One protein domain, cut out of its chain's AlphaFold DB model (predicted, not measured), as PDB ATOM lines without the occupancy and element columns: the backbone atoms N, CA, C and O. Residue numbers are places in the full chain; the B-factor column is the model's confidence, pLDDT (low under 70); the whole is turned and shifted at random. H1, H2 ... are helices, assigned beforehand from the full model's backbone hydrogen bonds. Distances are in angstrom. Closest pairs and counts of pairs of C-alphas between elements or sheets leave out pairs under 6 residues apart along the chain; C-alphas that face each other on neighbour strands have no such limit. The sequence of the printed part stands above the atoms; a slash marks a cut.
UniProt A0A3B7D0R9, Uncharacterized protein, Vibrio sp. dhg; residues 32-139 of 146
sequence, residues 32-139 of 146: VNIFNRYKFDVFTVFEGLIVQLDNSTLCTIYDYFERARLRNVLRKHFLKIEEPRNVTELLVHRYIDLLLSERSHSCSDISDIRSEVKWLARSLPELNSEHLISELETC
ATOM      1  N   VAL A  32      31.046 -11.842 -58.388       77.75
ATOM      2  CA  VAL A  32      32.320 -12.465 -58.786       77.75
ATOM      3  C   VAL A  32      33.381 -12.184 -57.725       77.75
ATOM      4  O   VAL A  32      33.760 -11.038 -57.480       77.75
ATOM      5  N   ASN A  33      33.896 -13.247 -57.104       81.62
ATOM      6  CA  ASN A  33      34.912 -13.123 -56.069       81.62
ATOM      7  C   ASN A  33      36.301 -12.850 -56.674       81.62
ATOM      8  O   ASN A  33      37.097 -13.760 -56.928       81.62
ATOM      9  N   ILE A  34      36.589 -11.568 -56.903       84.69
ATOM     10  CA  ILE A  34      37.882 -11.106 -57.419       84.69
ATOM     11  C   ILE A  34      39.033 -11.444 -56.460       84.69
ATOM     12  O   ILE A  34      40.143 -11.737 -56.901       84.69
ATOM     13  N   PHE A  35      38.778 -11.480 -55.152       89.62
ATOM     14  CA  PHE A  35      39.799 -11.745 -54.141       89.62
ATOM     15  C   PHE A  35      40.293 -13.190 -54.223       89.62
ATOM     16  O   PHE A  35      41.504 -13.413 -54.180       89.62
ATOM     17  N   ASN A  36      39.392 -14.140 -54.495       86.44
ATOM     18  CA  ASN A  36      39.744 -15.527 -54.804       86.44
ATOM     19  C   ASN A  36      40.544 -15.622 -56.115       86.44
ATOM     20  O   ASN A  36      41.566 -16.308 -56.174       86.44
ATOM     21  N   ARG A  37      40.122 -14.904 -57.171       85.25
ATOM     22  CA  ARG A  37      40.832 -14.883 -58.468       85.25
ATOM     23  C   ARG A  37      42.289 -14.445 -58.304       85.25
ATOM     24  O   ARG A  37      43.181 -15.041 -58.908       85.25
ATOM     25  N   TYR A  38      42.528 -13.433 -57.472       86.88
ATOM     26  CA  TYR A  38      43.863 -12.892 -57.212       86.88
ATOM     27  C   TYR A  38      44.549 -13.484 -55.966       86.88
ATOM     28  O   TYR A  38      45.692 -13.116 -55.668       86.88
ATOM     29  N   LYS A  39      43.922 -14.459 -55.295       88.69
ATOM     30  CA  LYS A  39      44.453 -15.205 -54.138       88.69
ATOM     31  C   LYS A  39      44.847 -14.309 -52.962       88.69
ATOM     32  O   LYS A  39      45.987 -14.365 -52.470       88.69
ATOM     33  N   PHE A  40      43.945 -13.408 -52.574       89.94
ATOM     34  CA  PHE A  40      44.074 -12.673 -51.315       89.94
ATOM     35  C   PHE A  40      43.985 -13.671 -50.161       89.94
ATOM     36  O   PHE A  40      45.009 -13.900 -49.514       89.94
ATOM     37  N   ASP A  41      42.827 -14.320 -50.006       85.81
ATOM     38  CA  ASP A  41      42.554 -15.390 -49.040       85.81
ATOM     39  C   ASP A  41      42.967 -15.017 -47.600       85.81
ATOM     40  O   ASP A  41      43.480 -15.856 -46.856       85.81
ATOM     41  N   VAL A  42      42.805 -13.738 -47.222       90.62
ATOM     42  CA  VAL A  42      43.235 -13.211 -45.910       90.62
ATOM     43  C   VAL A  42      42.037 -13.004 -44.994       90.62
ATOM     44  O   VAL A  42      42.002 -13.533 -43.885       90.62
ATOM     45  N   PHE A  43      41.034 -12.268 -45.471       93.62
ATOM     46  CA  PHE A  43      39.829 -11.936 -44.713       93.62
ATOM     47  C   PHE A  43      38.604 -12.501 -45.429       93.62
ATOM     48  O   PHE A  43      37.688 -11.774 -45.792       93.62
ATOM     49  N   THR A  44      38.616 -13.810 -45.680       92.81
ATOM     50  CA  THR A  44      37.720 -14.485 -46.635       92.81
ATOM     51  C   THR A  44      36.227 -14.251 -46.391       92.81
ATOM     52  O   THR A  44      35.468 -14.148 -47.353       92.81
ATOM     53  N   VAL A  45      35.792 -14.131 -45.131       94.12
ATOM     54  CA  VAL A  45      34.390 -13.827 -44.787       94.12
ATOM     55  C   VAL A  45      34.031 -12.400 -45.200       94.12
ATOM     56  O   VAL A  45      33.030 -12.190 -45.881       94.12
ATOM     57  N   PHE A  46      34.872 -11.426 -44.844       94.12
ATOM     58  CA  PHE A  46      34.693 -10.030 -45.243       94.12
ATOM     59  C   PHE A  46      34.782  -9.865 -46.767       94.12
ATOM     60  O   PHE A  46      33.904  -9.257 -47.375       94.12
ATOM     61  N   GLU A  47      35.798 -10.464 -47.389       93.88
ATOM     62  CA  GLU A  47      36.007 -10.489 -48.839       93.88
ATOM     63  C   GLU A  47      34.765 -11.019 -49.560       93.88
ATOM     64  O   GLU A  47      34.257 -10.361 -50.467       93.88
ATOM     65  N   GLY A  48      34.246 -12.171 -49.122       91.69
ATOM     66  CA  GLY A  48      33.043 -12.791 -49.671       91.69
ATOM     67  C   GLY A  48      31.781 -11.949 -49.491       91.69
ATOM     68  O   GLY A  48      30.927 -11.961 -50.375       91.69
ATOM     69  N   LEU A  49      31.677 -11.189 -48.400       92.38
ATOM     70  CA  LEU A  49      30.571 -10.263 -48.167       92.38
ATOM     71  C   LEU A  49      30.617  -9.090 -49.155       92.38
ATOM     72  O   LEU A  49      29.635  -8.830 -49.850       92.38
ATOM     73  N   ILE A  50      31.754  -8.398 -49.265       92.44
ATOM     74  CA  ILE A  50      31.822  -7.157 -50.052       92.44
ATOM     75  C   ILE A  50      31.683  -7.393 -51.561       92.44
ATOM     76  O   ILE A  50      31.142  -6.533 -52.255       92.44
ATOM     77  N   VAL A  51      32.091  -8.557 -52.092       92.06
ATOM     78  CA  VAL A  51      31.878  -8.865 -53.523       92.06
ATOM     79  C   VAL A  51      30.409  -9.039 -53.901       92.06
ATOM     80  O   VAL A  51      30.092  -8.880 -55.081       92.06
ATOM     81  N   GLN A  52      29.512  -9.301 -52.946       90.62
ATOM     82  CA  GLN A  52      28.068  -9.373 -53.207       90.62
ATOM     83  C   GLN A  52      27.395  -7.996 -53.260       90.62
ATOM     84  O   GLN A  52      26.268  -7.888 -53.738       90.62
ATOM     85  N   LEU A  53      28.064  -6.936 -52.798       90.50
ATOM     86  CA  LEU A  53      27.498  -5.591 -52.811       90.50
ATOM     87  C   LEU A  53      27.442  -5.038 -54.240       90.50
ATOM     88  O   LEU A  53      28.350  -5.263 -55.051       90.50
ATOM     89  N   ASP A  54      26.380  -4.299 -54.555       88.25
ATOM     90  CA  ASP A  54      26.242  -3.594 -55.829       88.25
ATOM     91  C   ASP A  54      27.138  -2.341 -55.890       88.25
ATOM     92  O   ASP A  54      27.642  -1.852 -54.877       88.25
ATOM     93  N   ASN A  55      27.342  -1.797 -57.094       88.06
ATOM     94  CA  ASN A  55      28.230  -0.647 -57.295       88.06
ATOM     95  C   ASN A  55      27.750   0.622 -56.585       88.06
ATOM     96  O   ASN A  55      28.584   1.401 -56.138       88.06
ATOM     97  N   SER A  56      26.440   0.848 -56.466       87.06
ATOM     98  CA  SER A  56      25.928   2.037 -55.771       87.06
ATOM     99  C   SER A  56      26.251   1.958 -54.285       87.06
ATOM    100  O   SER A  56      26.772   2.923 -53.730       87.06
ATOM    101  N   THR A  57      26.020   0.794 -53.681       89.75
ATOM    102  CA  THR A  57      26.350   0.520 -52.282       89.75
ATOM    103  C   THR A  57      27.853   0.657 -52.031       89.75
ATOM    104  O   THR A  57      28.267   1.367 -51.114       89.75
ATOM    105  N   LEU A  58      28.690   0.062 -52.887       91.19
ATOM    106  CA  LEU A  58      30.148   0.189 -52.798       91.19
ATOM    107  C   LEU A  58      30.629   1.635 -52.973       91.19
ATOM    108  O   LEU A  58      31.535   2.055 -52.259       91.19
ATOM    109  N   CYS A  59      30.027   2.410 -53.880       90.31
ATOM    110  CA  CYS A  59      30.333   3.832 -54.042       90.31
ATOM    111  C   CYS A  59      30.017   4.627 -52.770       90.31
ATOM    112  O   CYS A  59      30.845   5.423 -52.341       90.31
ATOM    113  N   THR A  60      28.869   4.383 -52.131       90.00
ATOM    114  CA  THR A  60      28.520   5.035 -50.858       90.00
ATOM    115  C   THR A  60      29.522   4.700 -49.754       90.00
ATOM    116  O   THR A  60      29.957   5.594 -49.029       90.00
ATOM    117  N   ILE A  61      29.924   3.431 -49.654       92.62
ATOM    118  CA  ILE A  61      30.954   2.991 -48.706       92.62
ATOM    119  C   ILE A  61      32.284   3.700 -48.996       92.62
ATOM    120  O   ILE A  61      32.918   4.225 -48.082       92.62
ATOM    121  N   TYR A  62      32.704   3.734 -50.264       92.88
ATOM    122  CA  TYR A  62      33.932   4.405 -50.684       92.88
ATOM    123  C   TYR A  62      33.926   5.880 -50.276       92.88
ATOM    124  O   TYR A  62      34.870   6.329 -49.630       92.88
ATOM    125  N   ASP A  63      32.858   6.615 -50.595       90.50
ATOM    126  CA  ASP A  63      32.757   8.053 -50.319       90.50
ATOM    127  C   ASP A  63      32.849   8.348 -48.813       90.50
ATOM    128  O   ASP A  63      33.496   9.316 -48.402       90.50
ATOM    129  N   TYR A  64      32.263   7.486 -47.976       91.44
ATOM    130  CA  TYR A  64      32.364   7.589 -46.520       91.44
ATOM    131  C   TYR A  64      33.819   7.489 -46.036       91.44
ATOM    132  O   TYR A  64      34.312   8.384 -45.339       91.44
ATOM    133  N   PHE A  65      34.526   6.427 -46.432       91.81
ATOM    134  CA  PHE A  65      35.907   6.200 -46.005       91.81
ATOM    135  C   PHE A  65      36.891   7.195 -46.630       91.81
ATOM    136  O   PHE A  65      37.833   7.641 -45.971       91.81
ATOM    137  N   GLU A  66      36.658   7.615 -47.872       90.19
ATOM    138  CA  GLU A  66      37.482   8.625 -48.527       90.19
ATOM    139  C   GLU A  66      37.329   9.991 -47.842       90.19
ATOM    140  O   GLU A  66      38.327  10.683 -47.612       90.19
ATOM    141  N   ARG A  67      36.112  10.358 -47.406       88.00
ATOM    142  CA  ARG A  67      35.884  11.568 -46.598       88.00
ATOM    143  C   ARG A  67      36.646  11.510 -45.272       88.00
ATOM    144  O   ARG A  67      37.264  12.510 -44.893       88.00
ATOM    145  N   ALA A  68      36.642  10.369 -44.579       87.62
ATOM    146  CA  ALA A  68      37.394  10.181 -43.334       87.62
ATOM    147  C   ALA A  68      38.914  10.303 -43.556       87.62
ATOM    148  O   ALA A  68      39.590  11.090 -42.880       87.62
ATOM    149  N   ARG A  69      39.441   9.641 -44.594       87.94
ATOM    150  CA  ARG A  69      40.852   9.742 -44.992       87.94
ATOM    151  C   ARG A  69      41.257  11.182 -45.307       87.94
ATOM    152  O   ARG A  69      42.292  11.651 -44.825       87.94
ATOM    153  N   LEU A  70      40.465  11.892 -46.114       86.81
ATOM    154  CA  LEU A  70      40.740  13.277 -46.500       86.81
ATOM    155  C   LEU A  70      40.701  14.214 -45.297       86.81
ATOM    156  O   LEU A  70      41.605  15.037 -45.150       86.81
ATOM    157  N   ARG A  71      39.726  14.056 -44.395       87.69
ATOM    158  CA  ARG A  71      39.676  14.808 -43.134       87.69
ATOM    159  C   ARG A  71      40.989  14.682 -42.364       87.69
ATOM    160  O   ARG A  71      41.554  15.700 -41.962       87.69
ATOM    161  N   ASN A  72      41.517  13.467 -42.229       85.56
ATOM    162  CA  ASN A  72      42.777  13.215 -41.523       85.56
ATOM    163  C   ASN A  72      43.978  13.857 -42.233       85.56
ATOM    164  O   ASN A  72      44.818  14.492 -41.592       85.56
ATOM    165  N   VAL A  73      44.034  13.774 -43.567       86.38
ATOM    166  CA  VAL A  73      45.077  14.437 -44.372       86.38
ATOM    167  C   VAL A  73      45.028  15.957 -44.201       86.38
ATOM    168  O   VAL A  73      46.067  16.583 -43.977       86.38
ATOM    169  N   LEU A  74      43.838  16.556 -44.264       87.19
ATOM    170  CA  LEU A  74      43.647  18.001 -44.134       87.19
ATOM    171  C   LEU A  74      43.973  18.479 -42.713       87.19
ATOM    172  O   LEU A  74      44.681  19.476 -42.557       87.19
ATOM    173  N   ARG A  75      43.552  17.742 -41.676       85.31
ATOM    174  CA  ARG A  75      43.916  18.024 -40.274       85.31
ATOM    175  C   ARG A  75      45.425  17.983 -40.070       85.31
ATOM    176  O   ARG A  75      45.990  18.927 -39.516       85.31
ATOM    177  N   LYS A  76      46.101  16.958 -40.590       85.69
ATOM    178  CA  LYS A  76      47.565  16.874 -40.534       85.69
ATOM    179  C   LYS A  76      48.228  18.034 -41.277       85.69
ATOM    180  O   LYS A  76      49.191  18.617 -40.779       85.69
ATOM    181  N   HIS A  77      47.720  18.393 -42.452       87.56
ATOM    182  CA  HIS A  77      48.297  19.454 -43.271       87.56
ATOM    183  C   HIS A  77      48.156  20.839 -42.620       87.56
ATOM    184  O   HIS A  77      49.168  21.528 -42.439       87.56
ATOM    185  N   PHE A  78      46.931  21.217 -42.240       86.69
ATOM    186  CA  PHE A  78      46.592  22.562 -41.762       86.69
ATOM    187  C   PHE A  78      46.755  22.747 -40.255       86.69
ATOM    188  O   PHE A  78      47.181  23.816 -39.825       86.69
ATOM    189  N   LEU A  79      46.435  21.727 -39.457       85.06
ATOM    190  CA  LEU A  79      46.411  21.820 -37.992       85.06
ATOM    191  C   LEU A  79      47.603  21.124 -37.330       85.06
ATOM    192  O   LEU A  79      47.779  21.248 -36.123       85.06
ATOM    193  N   LYS A  80      48.422  20.396 -38.104       86.94
ATOM    194  CA  LYS A  80      49.546  19.584 -37.601       86.94
ATOM    195  C   LYS A  80      49.121  18.554 -36.544       86.94
ATOM    196  O   LYS A  80      49.946  18.108 -35.756       86.94
ATOM    197  N   ILE A  81      47.846  18.164 -36.554       80.94
ATOM    198  CA  ILE A  81      47.304  17.102 -35.703       80.94
ATOM    199  C   ILE A  81      47.592  15.769 -36.391       80.94
ATOM    200  O   ILE A  81      47.182  15.555 -37.533       80.94
ATOM    201  N   GLU A  82      48.311  14.887 -35.706       75.50
ATOM    202  CA  GLU A  82      48.576  13.527 -36.164       75.50
ATOM    203  C   GLU A  82      47.672  12.564 -35.397       75.50
ATOM    204  O   GLU A  82      47.894  12.282 -34.221       75.50
ATOM    205  N   GLU A  83      46.609  12.106 -36.055       74.81
ATOM    206  CA  GLU A  83      45.748  11.064 -35.505       74.81
ATOM    207  C   GLU A  83      46.369   9.687 -35.783       74.81
ATOM    208  O   GLU A  83      46.927   9.468 -36.868       74.81
ATOM    209  N   PRO A  84      46.306   8.748 -34.820       75.88
ATOM    210  CA  PRO A  84      46.760   7.387 -35.052       75.88
ATOM    211  C   PRO A  84      45.982   6.784 -36.223       75.88
ATOM    212  O   PRO A  84      44.760   6.884 -36.309       75.88
ATOM    213  N   ARG A  85      46.709   6.166 -37.156       74.38
ATOM    214  CA  ARG A  85      46.116   5.594 -38.364       74.38
ATOM    215  C   ARG A  85      45.252   4.391 -37.983       74.38
ATOM    216  O   ARG A  85      45.792   3.386 -37.526       74.38
ATOM    217  N   ASN A  86      43.943   4.475 -38.208       86.38
ATOM    218  CA  ASN A  86      43.057   3.321 -38.079       86.38
ATOM    219  C   ASN A  86      43.345   2.349 -39.238       86.38
ATOM    220  O   ASN A  86      43.038   2.618 -40.401       86.38
ATOM    221  N   VAL A  87      44.024   1.242 -38.930       87.75
ATOM    222  CA  VAL A  87      44.424   0.247 -39.936       87.75
ATOM    223  C   VAL A  87      43.212  -0.512 -40.478       87.75
ATOM    224  O   VAL A  87      43.195  -0.850 -41.661       87.75
ATOM    225  N   THR A  88      42.186  -0.722 -39.654       91.00
ATOM    226  CA  THR A  88      40.926  -1.357 -40.052       91.00
ATOM    227  C   THR A  88      40.210  -0.501 -41.095       91.00
ATOM    228  O   THR A  88      39.925  -0.988 -42.186       91.00
ATOM    229  N   GLU A  89      40.037   0.796 -40.815       90.44
ATOM    230  CA  GLU A  89      39.460   1.782 -41.745       90.44
ATOM    231  C   GLU A  89      40.223   1.809 -43.078       90.44
ATOM    232  O   GLU A  89      39.633   1.739 -44.158       90.44
ATOM    233  N   LEU A  90      41.560   1.840 -43.008       89.12
ATOM    234  CA  LEU A  90      42.415   1.819 -44.192       89.12
ATOM    235  C   LEU A  90      42.193   0.559 -45.033       89.12
ATOM    236  O   LEU A  90      42.117   0.651 -46.259       89.12
ATOM    237  N   LEU A  91      42.137  -0.609 -44.396       92.12
ATOM    238  CA  LEU A  91      41.952  -1.875 -45.093       92.12
ATOM    239  C   LEU A  91      40.578  -1.947 -45.744       92.12
ATOM    240  O   LEU A  91      40.511  -2.269 -46.928       92.12
ATOM    241  N   VAL A  92      39.510  -1.581 -45.029       93.44
ATOM    242  CA  VAL A  92      38.162  -1.522 -45.611       93.44
ATOM    243  C   VAL A  92      38.160  -0.603 -46.831       93.44
ATOM    244  O   VAL A  92      37.772  -1.036 -47.916       93.44
ATOM    245  N   HIS A  93      38.692   0.614 -46.704       92.31
ATOM    246  CA  HIS A  93      38.785   1.548 -47.824       92.31
ATOM    247  C   HIS A  93      39.540   0.954 -49.026       92.31
ATOM    248  O   HIS A  93      39.060   1.030 -50.156       92.31
ATOM    249  N   ARG A  94      40.690   0.306 -48.793       91.31
ATOM    250  CA  ARG A  94      41.496  -0.339 -49.844       91.31
ATOM    251  C   ARG A  94      40.759  -1.474 -50.544       91.31
ATOM    252  O   ARG A  94      40.836  -1.573 -51.764       91.31
ATOM    253  N   TYR A  95      40.058  -2.321 -49.797       93.12
ATOM    254  CA  TYR A  95      39.274  -3.417 -50.363       93.12
ATOM    255  C   TYR A  95      38.146  -2.900 -51.267       93.12
ATOM    256  O   TYR A  95      37.927  -3.446 -52.351       93.12
ATOM    257  N   ILE A  96      37.470  -1.829 -50.849       93.00
ATOM    258  CA  ILE A  96      36.382  -1.209 -51.613       93.00
ATOM    259  C   ILE A  96      36.924  -0.496 -52.858       93.00
ATOM    260  O   ILE A  96      36.408  -0.720 -53.949       93.00
ATOM    261  N   ASP A  97      37.995   0.294 -52.727       91.50
ATOM    262  CA  ASP A  97      38.680   0.950 -53.852       91.50
ATOM    263  C   ASP A  97      39.157  -0.070 -54.896       91.50
ATOM    264  O   ASP A  97      38.955   0.125 -56.096       91.50
ATOM    265  N   LEU A  98      39.724  -1.193 -54.445       90.62
ATOM    266  CA  LEU A  98      40.167  -2.287 -55.306       90.62
ATOM    267  C   LEU A  98      38.999  -2.931 -56.058       90.62
ATOM    268  O   LEU A  98      39.083  -3.132 -57.269       90.62
ATOM    269  N   LEU A  99      37.908  -3.233 -55.351       90.25
ATOM    270  CA  LEU A  99      36.722  -3.837 -55.950       90.25
ATOM    271  C   LEU A  99      36.072  -2.903 -56.972       90.25
ATOM    272  O   LEU A  99      35.766  -3.335 -58.082       90.25
ATOM    273  N   LEU A 100      35.905  -1.625 -56.633       89.81
ATOM    274  CA  LEU A 100      35.371  -0.623 -57.553       89.81
ATOM    275  C   LEU A 100      36.278  -0.439 -58.774       89.81
ATOM    276  O   LEU A 100      35.774  -0.474 -59.894       89.81
ATOM    277  N   SER A 101      37.598  -0.342 -58.569       88.75
ATOM    278  CA  SER A 101      38.588  -0.211 -59.647       88.75
ATOM    279  C   SER A 101      38.583  -1.402 -60.598       88.75
ATOM    280  O   SER A 101      38.665  -1.227 -61.813       88.75
ATOM    281  N   GLU A 102      38.497  -2.622 -60.067       86.56
ATOM    282  CA  GLU A 102      38.396  -3.827 -60.895       86.56
ATOM    283  C   GLU A 102      37.086  -3.811 -61.692       86.56
ATOM    284  O   GLU A 102      37.089  -4.053 -62.901       86.56
ATOM    285  N   ARG A 103      35.969  -3.424 -61.060       86.19
ATOM    286  CA  ARG A 103      34.666  -3.339 -61.734       86.19
ATOM    287  C   ARG A 103      34.615  -2.265 -62.823       86.19
ATOM    288  O   ARG A 103      33.980  -2.482 -63.858       86.19
ATOM    289  N   SER A 104      35.314  -1.147 -62.648       85.44
ATOM    290  CA  SER A 104      35.476  -0.104 -63.671       85.44
ATOM    291  C   SER A 104      36.630  -0.360 -64.648       85.44
ATOM    292  O   SER A 104      36.896   0.489 -65.497       85.44
ATOM    293  N   HIS A 105      37.304  -1.516 -64.573       80.06
ATOM    294  CA  HIS A 105      38.455  -1.871 -65.419       80.06
ATOM    295  C   HIS A 105      39.595  -0.837 -65.369       80.06
ATOM    296  O   HIS A 105      40.288  -0.595 -66.359       80.06
ATOM    297  N   SER A 106      39.787  -0.213 -64.210       74.12
ATOM    298  CA  SER A 106      40.804   0.811 -63.954       74.12
ATOM    299  C   SER A 106      41.866   0.344 -62.958       74.12
ATOM    300  O   SER A 106      42.584   1.169 -62.397       74.12
ATOM    301  N   CYS A 107      41.959  -0.963 -62.700       74.94
ATOM    302  CA  CYS A 107      42.884  -1.495 -61.711       74.94
ATOM    303  C   CYS A 107      44.241  -1.870 -62.326       74.94
ATOM    304  O   CYS A 107      44.327  -2.810 -63.115       74.94
ATOM    305  N   SER A 108      45.307  -1.156 -61.948       66.12
ATOM    306  CA  SER A 108      46.681  -1.465 -62.373       66.12
ATOM    307  C   SER A 108      47.498  -2.243 -61.330       66.12
ATOM    308  O   SER A 108      48.402  -2.983 -61.708       66.12
ATOM    309  N   ASP A 109      47.154  -2.150 -60.038       80.25
ATOM    310  CA  ASP A 109      48.111  -2.430 -58.948       80.25
ATOM    311  C   ASP A 109      47.670  -3.556 -57.982       80.25
ATOM    312  O   ASP A 109      48.070  -3.602 -56.815       80.25
ATOM    313  N   ILE A 110      46.850  -4.511 -58.443       84.94
ATOM    314  CA  ILE A 110      46.272  -5.583 -57.598       84.94
ATOM    315  C   ILE A 110      47.334  -6.363 -56.803       84.94
ATOM    316  O   ILE A 110      47.113  -6.722 -55.644       84.94
ATOM    317  N   SER A 111      48.489  -6.652 -57.413       85.44
ATOM    318  CA  SER A 111      49.553  -7.435 -56.767       85.44
ATOM    319  C   SER A 111      50.172  -6.713 -55.566       85.44
ATOM    320  O   SER A 111      50.492  -7.361 -54.561       85.44
ATOM    321  N   ASP A 112      50.318  -5.393 -55.655       87.06
ATOM    322  CA  ASP A 112      50.931  -4.579 -54.607       87.06
ATOM    323  C   ASP A 112      49.976  -4.441 -53.425       87.06
ATOM    324  O   ASP A 112      50.360  -4.728 -52.290       87.06
ATOM    325  N   ILE A 113      48.698  -4.160 -53.702       85.69
ATOM    326  CA  ILE A 113      47.645  -4.106 -52.678       85.69
ATOM    327  C   ILE A 113      47.532  -5.452 -51.957       85.69
ATOM    328  O   ILE A 113      47.493  -5.506 -50.729       85.69
ATOM    329  N   ARG A 114      47.559  -6.567 -52.695       90.38
ATOM    330  CA  ARG A 114      47.547  -7.910 -52.094       90.38
ATOM    331  C   ARG A 114      48.721  -8.132 -51.145       90.38
ATOM    332  O   ARG A 114      48.563  -8.765 -50.100       90.38
ATOM    333  N   SER A 115      49.905  -7.665 -51.527       89.81
ATOM    334  CA  SER A 115      51.117  -7.818 -50.720       89.81
ATOM    335  C   SER A 115      51.051  -6.958 -49.455       89.81
ATOM    336  O   SER A 115      51.379  -7.453 -48.376       89.81
ATOM    337  N   GLU A 116      50.551  -5.725 -49.572       89.00
ATOM    338  CA  GLU A 116      50.295  -4.818 -48.446       89.00
ATOM    339  C   GLU A 116      49.299  -5.435 -47.451       89.00
ATOM    340  O   GLU A 116      49.602  -5.537 -46.263       89.00
ATOM    341  N   VAL A 117      48.160  -5.941 -47.934       89.44
ATOM    342  CA  VAL A 117      47.139  -6.597 -47.097       89.44
ATOM    343  C   VAL A 117      47.717  -7.801 -46.350       89.44
ATOM    344  O   VAL A 117      47.531  -7.926 -45.139       89.44
ATOM    345  N   LYS A 118      48.466  -8.673 -47.039       89.69
ATOM    346  CA  LYS A 118      49.107  -9.839 -46.403       89.69
ATOM    347  C   LYS A 118      50.137  -9.434 -45.354       89.69
ATOM    348  O   LYS A 118      50.276 -10.121 -44.343       89.69
ATOM    349  N   TRP A 119      50.875  -8.353 -45.590       90.50
ATOM    350  CA  TRP A 119      51.839  -7.835 -44.626       90.50
ATOM    351  C   TRP A 119      51.146  -7.247 -43.388       90.50
ATOM    352  O   TRP A 119      51.540  -7.572 -42.266       90.50
ATOM    353  N   LEU A 120      50.083  -6.461 -43.577       87.94
ATOM    354  CA  LEU A 120      49.294  -5.886 -42.482       87.94
ATOM    355  C   LEU A 120      48.648  -6.974 -41.620       87.94
ATOM    356  O   LEU A 120      48.795  -6.946 -40.402       87.94
ATOM    357  N   ALA A 121      48.032  -7.982 -42.241       87.25
ATOM    358  CA  ALA A 121      47.412  -9.097 -41.523       87.25
ATOM    359  C   ALA A 121      48.414  -9.922 -40.696       87.25
ATOM    360  O   ALA A 121      48.073 -10.442 -39.641       87.25
ATOM    361  N   ARG A 122      49.673 -10.031 -41.144       89.00
ATOM    362  CA  ARG A 122      50.741 -10.678 -40.358       89.00
ATOM    363  C   ARG A 122      51.226  -9.816 -39.198       89.00
ATOM    364  O   ARG A 122      51.669 -10.357 -38.192       89.00
ATOM    365  N   SER A 123      51.195  -8.499 -39.374       89.00
ATOM    366  CA  SER A 123      51.690  -7.537 -38.388       89.00
ATOM    367  C   SER A 123      50.675  -7.260 -37.274       89.00
ATOM    368  O   SER A 123      51.076  -6.813 -36.206       89.00
ATOM    369  N   LEU A 124      49.390  -7.541 -37.519       89.31
ATOM    370  CA  LEU A 124      48.268  -7.330 -36.598       89.31
ATOM    371  C   LEU A 124      47.445  -8.625 -36.469       89.31
ATOM    372  O   LEU A 124      46.396  -8.751 -37.102       89.31
ATOM    373  N   PRO A 125      47.928  -9.625 -35.711       82.25
ATOM    374  CA  PRO A 125      47.310 -10.954 -35.635       82.25
ATOM    375  C   PRO A 125      45.907 -10.962 -35.007       82.25
ATOM    376  O   PRO A 125      45.153 -11.914 -35.202       82.25
ATOM    377  N   GLU A 126      45.546  -9.925 -34.254       87.75
ATOM    378  CA  GLU A 126      44.200  -9.716 -33.724       87.75
ATOM    379  C   GLU A 126      43.191  -9.286 -34.797       87.75
ATOM    380  O   GLU A 126      41.988  -9.513 -34.637       87.75
ATOM    381  N   LEU A 127      43.656  -8.699 -35.904       91.00
ATOM    382  CA  LEU A 127      42.791  -8.233 -36.975       91.00
ATOM    383  C   LEU A 127      42.193  -9.425 -37.735       91.00
ATOM    384  O   LEU A 127      42.895 -10.332 -38.175       91.00
ATOM    385  N   ASN A 128      40.874  -9.418 -37.918       92.38
ATOM    386  CA  ASN A 128      40.138 -10.506 -38.562       92.38
ATOM    387  C   ASN A 128      38.938  -9.951 -39.349       92.38
ATOM    388  O   ASN A 128      38.691  -8.746 -39.345       92.38
ATOM    389  N   SER A 129      38.194 -10.833 -40.025       94.12
ATOM    390  CA  SER A 129      37.051 -10.423 -40.852       94.12
ATOM    391  C   SER A 129      35.976  -9.669 -40.063       94.12
ATOM    392  O   SER A 129      35.434  -8.703 -40.583       94.12
ATOM    393  N   GLU A 130      35.701 -10.044 -38.810       93.25
ATOM    394  CA  GLU A 130      34.683  -9.377 -37.983       93.25
ATOM    395  C   GLU A 130      35.059  -7.927 -37.672       93.25
ATOM    396  O   GLU A 130      34.200  -7.051 -37.696       93.25
ATOM    397  N   HIS A 131      36.347  -7.644 -37.454       93.81
ATOM    398  CA  HIS A 131      36.819  -6.269 -37.283       93.81
ATOM    399  C   HIS A 131      36.561  -5.420 -38.534       93.81
ATOM    400  O   HIS A 131      36.076  -4.296 -38.424       93.81
ATOM    401  N   LEU A 132      36.838  -5.962 -39.725       94.00
ATOM    402  CA  LEU A 132      36.591  -5.259 -40.990       94.00
ATOM    403  C   LEU A 132      35.093  -5.081 -41.269       94.00
ATOM    404  O   LEU A 132      34.689  -4.029 -41.752       94.00
ATOM    405  N   ILE A 133      34.268  -6.079 -40.939       94.00
ATOM    406  CA  ILE A 133      32.804  -6.001 -41.053       94.00
ATOM    407  C   ILE A 133      32.257  -4.929 -40.105       94.00
ATOM    408  O   ILE A 133      31.475  -4.086 -40.532       94.00
ATOM    409  N   SER A 134      32.703  -4.912 -38.846       92.06
ATOM    410  CA  SER A 134      32.275  -3.912 -37.865       92.06
ATOM    411  C   SER A 134      32.666  -2.493 -38.277       92.06
ATOM    412  O   SER A 134      31.888  -1.568 -38.068       92.06
ATOM    413  N   GLU A 135      33.857  -2.308 -38.849       92.94
ATOM    414  CA  GLU A 135      34.285  -1.010 -39.377       92.94
ATOM    415  C   GLU A 135      33.453  -0.618 -40.602       92.94
ATOM    416  O   GLU A 135      32.983   0.514 -40.692       92.94
ATOM    417  N   LEU A 136      33.192  -1.562 -41.511       92.56
ATOM    418  CA  LEU A 136      32.320  -1.347 -42.663       92.56
ATOM    419  C   LEU A 136      30.909  -0.912 -42.235       92.56
ATOM    420  O   LEU A 136      30.338  -0.027 -42.860       92.56
ATOM    421  N   GLU A 137      30.361  -1.455 -41.148       90.75
ATOM    422  CA  GLU A 137      29.039  -1.075 -40.618       90.75
ATOM    423  C   GLU A 137      28.970   0.373 -40.105       90.75
ATOM    424  O   GLU A 137      27.879   0.949 -40.049       90.75
ATOM    425  N   THR A 138      30.107   1.014 -39.804       90.12
ATOM    426  CA  THR A 138      30.130   2.420 -39.356       90.12
ATOM    427  C   THR A 138      29.645   3.396 -40.428       90.12
ATOM    428  O   THR A 138      29.149   4.471 -40.089       90.12
ATOM    429  N   CYS A 139      29.708   3.017 -41.711       83.00
ATOM    430  CA  CYS A 139      29.212   3.856 -42.803       83.00
ATOM    431  C   CYS A 139      27.673   3.912 -42.890       83.00
ATOM    432  O   CYS A 139      27.129   4.621 -43.737       83.00
TER     433      CYS A 139
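This is residues 32 to 139 of the 146 residues of an uncharacterized protein of Vibrio sp. dhg (UniProt A0A3B7D0R9). What is the main picture? H4 runs through the middle of a helical body, with H3 and H6 packed on it, H5 folded back beside it, H2 beside H6, and little H1 near H2, H4 and H5. The long H3 crosses H4 with its first half and runs on past it, and residues 80 to 86 fold back to H4. What are its make-up and size? The printed part has 108 residues with six named helices, H1 to H6 in order, and no named strand: all helix, compact, radius of gyration of the C-alphas 14.0 A, spans 42 by 32 by 27 A.

Where do the first helices lie? H1, residues 34 to 38, begins at C-alpha 34 (37.882, -11.106, -57.419); H2 is residues 44 to 50, and H3, residues 55 to 79, is 34.8 A long. What follows? H4, residues 87 to 103, is 24.2 A long; H5, residues 110 to 123, 20.1 A; H6, residues 129 to 137, ends at C-alpha 137 (29.039, -1.075, -40.618).

What touches the hub, H4? H3 touches it with residues 55 to 66 alone, at a steep tilt of 48 degrees, opposite ways, C-alphas 65 and 93 closest at 5.8 A. H6 touches H4 about perpendicular, at 80 degrees, C-alphas 88 and 132 closest at 5.9 A. H4 and H5, a helical hairpin, only just touch, with 3 pairs of C-alphas within 8 A, Leu 91 and Val 117 closest at 7.3 A. And H1 and H2? H2 touches H6 at a shallow tilt of 19 degrees, the same way, C-alphas 46 and 129 closest at 5.0 A; H1 is close to H2 but not clearly touching, C-alphas 35 and 47 closest at 6.6 A. And the backbones? Every O i to N i+4 pair in H1 to H6 is within hydrogen-bond range.

How far does it reach? The two C-alphas farthest apart, of Val 32 and Leu 79, are 42.5 A apart. Are there cuts, long links or low confidence? The printed part has no cut and no long link; residue 108 alone has pLDDT under 70.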